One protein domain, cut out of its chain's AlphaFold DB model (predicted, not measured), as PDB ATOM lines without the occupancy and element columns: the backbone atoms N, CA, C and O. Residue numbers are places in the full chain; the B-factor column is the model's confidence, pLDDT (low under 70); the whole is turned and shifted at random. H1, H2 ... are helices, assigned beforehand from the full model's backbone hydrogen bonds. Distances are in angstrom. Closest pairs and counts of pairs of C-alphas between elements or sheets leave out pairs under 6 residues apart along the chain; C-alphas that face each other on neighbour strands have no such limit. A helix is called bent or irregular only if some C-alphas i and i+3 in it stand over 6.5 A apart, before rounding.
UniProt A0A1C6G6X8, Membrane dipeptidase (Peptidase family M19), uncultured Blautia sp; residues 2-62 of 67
ATOM      1  N   GLU A   2      22.598 -15.557  55.678       85.31
ATOM      2  CA  GLU A   2      22.316 -14.178  56.122       85.31
ATOM      3  C   GLU A   2      23.454 -13.169  55.920       85.31
ATOM      4  O   GLU A   2      23.277 -11.963  56.086       85.31
ATOM      5  N   HIS A   3      24.634 -13.668  55.573       90.12
ATOM      6  CA  HIS A   3      25.866 -12.883  55.557       90.12
ATOM      7  C   HIS A   3      26.616 -13.013  54.226       90.12
ATOM      8  O   HIS A   3      27.800 -12.710  54.157       90.12
ATOM      9  N   VAL A   4      25.941 -13.494  53.178       93.06
ATOM     10  CA  VAL A   4      26.533 -13.740  51.855       93.06
ATOM     11  C   VAL A   4      25.801 -12.898  50.815       93.06
ATOM     12  O   VAL A   4      24.574 -12.915  50.765       93.06
ATOM     13  N   GLY A   5      26.542 -12.177  49.980       91.75
ATOM     14  CA  GLY A   5      26.013 -11.436  48.834       91.75
ATOM     15  C   GLY A   5      26.938 -11.572  47.627       91.75
ATOM     16  O   GLY A   5      28.047 -12.091  47.754       91.75
ATOM     17  N   CYS A   6      26.485 -11.114  46.461       92.56
ATOM     18  CA  CYS A   6      27.275 -11.171  45.233       92.56
ATOM     19  C   CYS A   6      28.119  -9.901  45.038       92.56
ATOM     20  O   CYS A   6      27.572  -8.806  44.916       92.56
ATOM     21  N   GLY A   7      29.439 -10.063  44.941       92.56
ATOM     22  CA  GLY A   7      30.365  -9.056  44.420       92.56
ATOM     23  C   GLY A   7      31.013  -9.598  43.151       92.56
ATOM     24  O   GLY A   7      31.890 -10.447  43.240       92.56
ATOM     25  N   PHE A   8      30.521  -9.176  41.984       92.94
ATOM     26  CA  PHE A   8      30.876  -9.803  40.704       92.94
ATOM     27  C   PHE A   8      32.211  -9.349  40.115       92.94
ATOM     28  O   PHE A   8      32.775 -10.078  39.313       92.94
ATOM     29  N   ASP A   9      32.681  -8.157  40.489       93.31
ATOM     30  CA  ASP A   9      33.937  -7.579  39.994       93.31
ATOM     31  C   ASP A   9      34.061  -7.572  38.454       93.31
ATOM     32  O   ASP A   9      35.093  -7.917  37.885       93.31
ATOM     33  N   PHE A  10      32.976  -7.202  37.758       94.06
ATOM     34  CA  PHE A  10      32.978  -7.077  36.297       94.06
ATOM     35  C   PHE A  10      33.972  -5.998  35.849       94.06
ATOM     36  O   PHE A  10      33.740  -4.803  36.055       94.06
ATOM     37  N   CYS A  11      35.074  -6.445  35.248       94.25
ATOM     38  CA  CYS A  11      36.215  -5.630  34.834       94.25
ATOM     39  C   CYS A  11      36.693  -5.975  33.411       94.25
ATOM     40  O   CYS A  11      37.818  -5.648  33.035       94.25
ATOM     41  N   GLU A  12      35.847  -6.596  32.585       89.44
ATOM     42  CA  GLU A  12      36.188  -7.097  31.245       89.44
ATOM     43  C   GLU A  12      36.703  -6.000  30.295       89.44
ATOM     44  O   GLU A  12      37.485  -6.245  29.376       89.44
ATOM     45  N   PHE A  13      36.314  -4.752  30.549       89.88
ATOM     46  CA  PHE A  13      36.757  -3.574  29.808       89.88
ATOM     47  C   PHE A  13      38.213  -3.168  30.100       89.88
ATOM     48  O   PHE A  13      38.768  -2.350  29.366       89.88
ATOM     49  N   MET A  14      38.842  -3.707  31.152       94.19
ATOM     50  CA  MET A  14      40.229  -3.396  31.529       94.19
ATOM     51  C   MET A  14      41.273  -4.108  30.650       94.19
ATOM     52  O   MET A  14      42.466  -3.829  30.766       94.19
ATOM     53  N   GLY A  15      40.837  -4.971  29.727       90.75
ATOM     54  CA  GLY A  15      41.695  -5.656  28.760       90.75
ATOM     55  C   GLY A  15      42.096  -7.074  29.189       90.75
ATOM     56  O   GLY A  15      41.543  -7.602  30.155       90.75
ATOM     57  N   PRO A  16      43.042  -7.704  28.464       93.44
ATOM     58  CA  PRO A  16      43.415  -9.105  28.669       93.44
ATOM     59  C   PRO A  16      43.810  -9.421  30.116       93.44
ATOM     60  O   PRO A  16      44.514  -8.632  30.750       93.44
ATOM     61  N   GLY A  17      43.393 -10.583  30.617       91.81
ATOM     62  CA  GLY A  17      43.586 -11.001  32.009       91.81
ATOM     63  C   GLY A  17      42.440 -10.621  32.956       91.81
ATOM     64  O   GLY A  17      42.523 -10.930  34.142       91.81
ATOM     65  N   ASN A  18      41.391  -9.961  32.449       92.44
ATOM     66  CA  ASN A  18      40.162  -9.637  33.186       92.44
ATOM     67  C   ASN A  18      38.942 -10.352  32.586       92.44
ATOM     68  O   ASN A  18      37.825  -9.834  32.607       92.44
ATOM     69  N   GLU A  19      39.155 -11.518  31.978       92.69
ATOM     70  CA  GLU A  19      38.078 -12.325  31.425       92.69
ATOM     71  C   GLU A  19      37.158 -12.811  32.554       92.69
ATOM     72  O   GLU A  19      37.609 -13.377  33.551       92.69
ATOM     73  N   GLY A  20      35.852 -12.594  32.399       91.62
ATOM     74  CA  GLY A  20      34.870 -13.132  33.333       91.62
ATOM     75  C   GLY A  20      34.760 -14.656  33.236       91.62
ATOM     76  O   GLY A  20      35.186 -15.279  32.261       91.62
ATOM     77  N   ALA A  21      34.164 -15.268  34.258       93.44
ATOM     78  CA  ALA A  21      33.886 -16.699  34.246       93.44
ATOM     79  C   ALA A  21      32.909 -17.058  33.112       93.44
ATOM     80  O   ALA A  21      31.985 -16.296  32.825       93.44
ATOM     81  N   GLU A  22      33.087 -18.234  32.506       94.81
ATOM     82  CA  GLU A  22      32.214 -18.720  31.431       94.81
ATOM     83  C   GLU A  22      30.742 -18.745  31.880       94.81
ATOM     84  O   GLU A  22      30.395 -19.299  32.929       94.81
ATOM     85  N   GLY A  23      29.868 -18.123  31.090       95.75
ATOM     86  CA  GLY A  23      28.452 -17.944  31.398       95.75
ATOM     87  C   GLY A  23      28.147 -16.857  32.438       95.75
ATOM     88  O   GLY A  23      26.984 -16.728  32.832       95.75
ATOM     89  N   LEU A  24      29.144 -16.093  32.888       96.12
ATOM     90  CA  LEU A  24      29.030 -14.933  33.777       96.12
ATOM     91  C   LEU A  24      30.033 -13.833  33.369       96.12
ATOM     92  O   LEU A  24      30.625 -13.165  34.209       96.12
ATOM     93  N   GLU A  25      30.234 -13.641  32.068       94.56
ATOM     94  CA  GLU A  25      31.262 -12.750  31.515       94.56
ATOM     95  C   GLU A  25      30.939 -11.265  31.710       94.56
ATOM     96  O   GLU A  25      31.825 -10.421  31.649       94.56
ATOM     97  N   SER A  26      29.662 -10.941  31.914       94.50
ATOM     98  CA  SER A  26      29.182  -9.577  32.128       94.50
ATOM     99  C   SER A  26      27.900  -9.561  32.958       94.50
ATOM    100  O   SER A  26      27.230 -10.585  33.154       94.50
ATOM    101  N   ALA A  27      27.484  -8.361  33.370       94.62
ATOM    102  CA  ALA A  27      26.240  -8.151  34.107       94.62
ATOM    103  C   ALA A  27      24.986  -8.674  33.372       94.62
ATOM    104  O   ALA A  27      23.998  -9.040  34.014       94.62
ATOM    105  N   ALA A  28      25.016  -8.776  32.038       95.75
ATOM    106  CA  ALA A  28      23.911  -9.335  31.252       95.75
ATOM    107  C   ALA A  28      23.638 -10.820  31.570       95.75
ATOM    108  O   ALA A  28      22.518 -11.305  31.370       95.75
ATOM    109  N   HIS A  29      24.635 -11.533  32.102       96.69
ATOM    110  CA  HIS A  29      24.585 -12.967  32.374       96.69
ATOM    111  C   HIS A  29      24.307 -13.317  33.844       96.69
ATOM    112  O   HIS A  29      24.209 -14.494  34.174       96.69
ATOM    113  N   ILE A  30      24.075 -12.333  34.726       96.75
ATOM    114  CA  ILE A  30      23.826 -12.550  36.170       96.75
ATOM    115  C   ILE A  30      22.738 -13.603  36.446       96.75
ATOM    116  O   ILE A  30      22.830 -14.363  37.410       96.75
ATOM    117  N   ARG A  31      21.712 -13.698  35.590       96.31
ATOM    118  CA  ARG A  31      20.641 -14.699  35.741       96.31
ATOM    119  C   ARG A  31      21.154 -16.143  35.733       96.31
ATOM    120  O   ARG A  31      20.527 -16.989  36.365       96.31
ATOM    121  N   ASN A  32      22.278 -16.417  35.076       97.94
ATOM    122  CA  ASN A  32      22.867 -17.753  35.026       97.94
ATOM    123  C   ASN A  32      23.356 -18.202  36.408       97.94
ATOM    124  O   ASN A  32      23.159 -19.360  36.769       97.94
ATOM    125  N   LEU A  33      23.906 -17.287  37.219       96.62
ATOM    126  CA  LEU A  33      24.280 -17.593  38.602       96.62
ATOM    127  C   LEU A  33      23.054 -18.060  39.395       96.62
ATOM    128  O   LEU A  33      23.077 -19.128  39.996       96.62
ATOM    129  N   PHE A  34      21.962 -17.291  39.360       96.81
ATOM    130  CA  PHE A  34      20.753 -17.629  40.117       96.81
ATOM    131  C   PHE A  34      20.076 -18.906  39.619       96.81
ATOM    132  O   PHE A  34      19.584 -19.680  40.437       96.81
ATOM    133  N   TYR A  35      20.115 -19.171  38.310       97.69
ATOM    134  CA  TYR A  35      19.681 -20.450  37.750       97.69
ATOM    135  C   TYR A  35      20.447 -21.624  38.377       97.69
ATOM    136  O   TYR A  35      19.835 -22.583  38.847       97.69
ATOM    137  N   TRP A  36      21.780 -21.551  38.430       98.00
ATOM    138  CA  TRP A  36      22.586 -22.627  39.007       98.00
ATOM    139  C   TRP A  36      22.401 -22.762  40.517       98.00
ATOM    140  O   TRP A  36      22.302 -23.882  41.013       98.00
ATOM    141  N   LEU A  37      22.286 -21.653  41.248       96.88
ATOM    142  CA  LEU A  37      22.008 -21.674  42.685       96.88
ATOM    143  C   LEU A  37      20.665 -22.348  43.008       96.88
ATOM    144  O   LEU A  37      20.588 -23.142  43.947       96.88
ATOM    145  N   GLU A  38      19.631 -22.103  42.199       98.06
ATOM    146  CA  GLU A  38      18.350 -22.810  42.307       98.06
ATOM    147  C   GLU A  38      18.524 -24.317  42.053       98.06
ATOM    148  O   GLU A  38      18.034 -25.142  42.826       98.06
ATOM    149  N   LYS A  39      19.280 -24.707  41.014       98.38
ATOM    150  CA  LYS A  39      19.579 -26.126  40.727       98.38
ATOM    151  C   LYS A  39      20.381 -26.816  41.828       98.38
ATOM    152  O   LYS A  39      20.231 -28.022  42.005       98.38
ATOM    153  N   LEU A  40      21.187 -26.065  42.570       97.81
ATOM    154  CA  LEU A  40      21.934 -26.544  43.734       97.81
ATOM    155  C   LEU A  40      21.090 -26.602  45.018       97.81
ATOM    156  O   LEU A  40      21.596 -27.021  46.056       97.81
ATOM    157  N   GLY A  41      19.805 -26.239  44.951       98.00
ATOM    158  CA  GLY A  41      18.840 -26.437  46.031       98.00
ATOM    159  C   GLY A  41      18.500 -25.186  46.837       98.00
ATOM    160  O   GLY A  41      17.796 -25.312  47.838       98.00
ATOM    161  N   MET A  42      18.954 -23.996  46.427       97.62
ATOM    162  CA  MET A  42      18.509 -22.759  47.074       97.62
ATOM    163  C   MET A  42      17.047 -22.472  46.749       97.62
ATOM    164  O   MET A  42      16.622 -22.519  45.592       97.62
ATOM    165  N   ASN A  43      16.278 -22.120  47.773       97.44
ATOM    166  CA  ASN A  43      14.894 -21.704  47.592       97.44
ATOM    167  C   ASN A  43      14.789 -20.210  47.225       97.44
ATOM    168  O   ASN A  43      15.744 -19.438  47.332       97.44
ATOM    169  N   ARG A  44      13.587 -19.774  46.833       96.50
ATOM    170  CA  ARG A  44      13.328 -18.391  46.397       96.50
ATOM    171  C   ARG A  44      13.743 -17.329  47.422       96.50
ATOM    172  O   ARG A  44      14.224 -16.271  47.030       96.50
ATOM    173  N   GLN A  45      13.540 -17.584  48.713       96.25
ATOM    174  CA  GLN A  45      13.908 -16.637  49.765       96.25
ATOM    175  C   GLN A  45      15.429 -16.517  49.886       96.25
ATOM    176  O   GLN A  45      15.949 -15.414  50.016       96.25
ATOM    177  N   GLU A  46      16.151 -17.631  49.803       96.69
ATOM    178  CA  GLU A  46      17.617 -17.637  49.849       96.69
ATOM    179  C   GLU A  46      18.226 -16.916  48.642       96.69
ATOM    180  O   GLU A  46      19.164 -16.133  48.809       96.69
ATOM    181  N   LEU A  47      17.646 -17.108  47.452       96.62
ATOM    182  CA  LEU A  47      18.050 -16.397  46.237       96.62
ATOM    183  C   LEU A  47      17.849 -14.882  46.372       96.62
ATOM    184  O   LEU A  47      18.764 -14.128  46.049       96.62
ATOM    185  N   GLU A  48      16.709 -14.425  46.901       95.69
ATOM    186  CA  GLU A  48      16.450 -12.992  47.129       95.69
ATOM    187  C   GLU A  48      17.435 -12.386  48.146       95.69
ATOM    188  O   GLU A  48      17.942 -11.271  47.964       95.69
ATOM    189  N   MET A  49      17.764 -13.141  49.200       95.88
ATOM    190  CA  MET A  49      18.725 -12.706  50.216       95.88
ATOM    191  C   MET A  49      20.131 -12.534  49.633       95.88
ATOM    192  O   MET A  49      20.773 -11.518  49.901       95.88
ATOM    193  N   ILE A  50      20.593 -13.466  48.796       95.44
ATOM    194  CA  ILE A  50      21.899 -13.368  48.124       95.44
ATOM    195  C   ILE A  50      21.899 -12.279  47.046       95.44
ATOM    196  O   ILE A  50      22.882 -11.547  46.920       95.44
ATOM    197  N   ALA A  51      20.804 -12.148  46.289       94.50
ATOM    198  CA  ALA A  51      20.696 -11.189  45.195       94.50
ATOM    199  C   ALA A  51      20.774  -9.738  45.673       94.50
ATOM    200  O   ALA A  51      21.391  -8.903  45.011       94.50
ATOM    201  N   ARG A  52      20.142  -9.427  46.811       93.00
ATOM    202  CA  ARG A  52      20.141  -8.065  47.367       93.00
ATOM    203  C   ARG A  52      19.874  -7.984  48.862       93.00
ATOM    204  O   ARG A  52      20.424  -7.091  49.502       93.00
ATOM    205  N   GLY A  53      19.046  -8.867  49.428       93.56
ATOM    206  CA  GLY A  53      18.517  -8.701  50.789       93.56
ATOM    207  C   GLY A  53      19.604  -8.557  51.856       93.56
ATOM    208  O   GLY A  53      19.573  -7.625  52.659       93.56
ATOM    209  N   ASN A  54      20.624  -9.414  51.811       93.62
ATOM    210  CA  ASN A  54      21.745  -9.359  52.745       93.62
ATOM    211  C   ASN A  54      22.555  -8.073  52.597       93.62
ATOM    212  O   ASN A  54      22.883  -7.437  53.597       93.62
ATOM    213  N   PHE A  55      22.858  -7.677  51.360       92.38
ATOM    214  CA  PHE A  55      23.672  -6.494  51.098       92.38
ATOM    215  C   PHE A  55      22.942  -5.214  51.517       92.38
ATOM    216  O   PHE A  55      23.509  -4.361  52.195       92.38
ATOM    217  N   LEU A  56      21.649  -5.116  51.207       91.88
ATOM    218  CA  LEU A  56      20.817  -3.987  51.621       91.88
ATOM    219  C   LEU A  56      20.654  -3.903  53.135       91.88
ATOM    220  O   LEU A  56      20.661  -2.802  53.671       91.88
ATOM    221  N   ARG A  57      20.562  -5.036  53.836       90.56
ATOM    222  CA  ARG A  57      20.530  -5.058  55.303       90.56
ATOM    223  C   ARG A  57      21.827  -4.529  55.919       90.56
ATOM    224  O   ARG A  57      21.770  -3.814  56.911       90.56
ATOM    225  N   VAL A  58      22.981  -4.838  55.322       89.38
ATOM    226  CA  VAL A  58      24.273  -4.270  55.748       89.38
ATOM    227  C   VAL A  58      24.306  -2.757  55.518       89.38
ATOM    228  O   VAL A  58      24.706  -2.019  56.414       89.38
ATOM    229  N   LEU A  59      23.851  -2.289  54.352       88.69
ATOM    230  CA  LEU A  59      23.825  -0.860  54.017       88.69
ATOM    231  C   LEU A  59      22.808  -0.053  54.834       88.69
ATOM    232  O   LEU A  59      23.026   1.130  55.075       88.69
ATOM    233  N   ALA A  60      21.704  -0.677  55.243       87.31
ATOM    234  CA  ALA A  60      20.649  -0.031  56.012       87.31
ATOM    235  C   ALA A  60      21.115   0.388  57.421       87.31
ATOM    236  O   ALA A  60      20.619   1.370  57.967       87.31
ATOM    237  N   GLY A  61      22.090  -0.318  58.004       70.38
ATOM    238  CA  GLY A  61      22.515  -0.072  59.382       70.38
ATOM    239  C   GLY A  61      21.391  -0.319  60.406       70.38
ATOM    240  O   GLY A  61      20.303  -0.773  60.051       70.38
ATOM    241  N   PRO A  62      21.634  -0.056  61.700       68.81
ATOM    242  CA  PRO A  62      20.644  -0.279  62.759       68.81
ATOM    243  C   PRO A  62      19.460   0.706  62.735       68.81
ATOM    244  O   PRO A  62      18.471   0.466  63.422       68.81
TER     245      PRO A  62
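What this domain is: This is residues 2 to 62 of the 67 residues of the protein "Membrane dipeptidase (Peptidase family M19)" of uncultured Blautia sp (UniProt A0A1C6G6X8). Two helices meet near their ends as a V: the last part of H1 and the first part of H2 make the corner, and the other ends spread apart. A long stretch with no named element, residues 2 to 26, starts near H2, runs past the open side of the V, turns back around residues 13 to 17 and leads into H1. The printed part has 61 residues with two named helices, H1 then H2, and no named strand; the class is all helix, though under half of the residues, 30 of 61, are in named elements. The whole is loose, with a radius of gyration of the C-alphas of 13.5 A, and flat, spanning 40 by 30 by 16 A.

Where its parts are: H2, the longest helix, holds residues 44 to 60 and measures 22.0 A from C-alpha 44 at (13.328, -18.391, 46.397) to C-alpha 60 at (20.649, -0.031, 56.012). It is irregular, with C-alphas 51 and 54 7.8 A apart, and has a kink of 48 degrees near residue 52. H1, residues 27 to 39, measures 20.3 A and begins with C-alpha 27 at (26.240, -8.151, 34.107). It is irregular too, with C-alphas 28 and 31 7.7 A apart.

How they stand to each other: H2 touches H1 with residues 44 to 47 alone, and H1 touches H2 with residues 34 to 38 alone. Their closest C-alphas, those of Phe 34 and Leu 47, are 6.8 A apart. Their rough lines stand at a steep tilt of 55 degrees, opposite ways. O i to N i+4 pairs are within hydrogen-bond range in 11 of 13 cases in H2 and 5 of 9 in H1.

The domain as a whole: The two C-alphas farthest apart, those of Pro 16 and Pro 62, are 41.9 A apart. The link from H1 to H2 is tight, with 4 residues. The printed part has no cut. Its mean pLDDT is 93.3, and residue 62 is under 70.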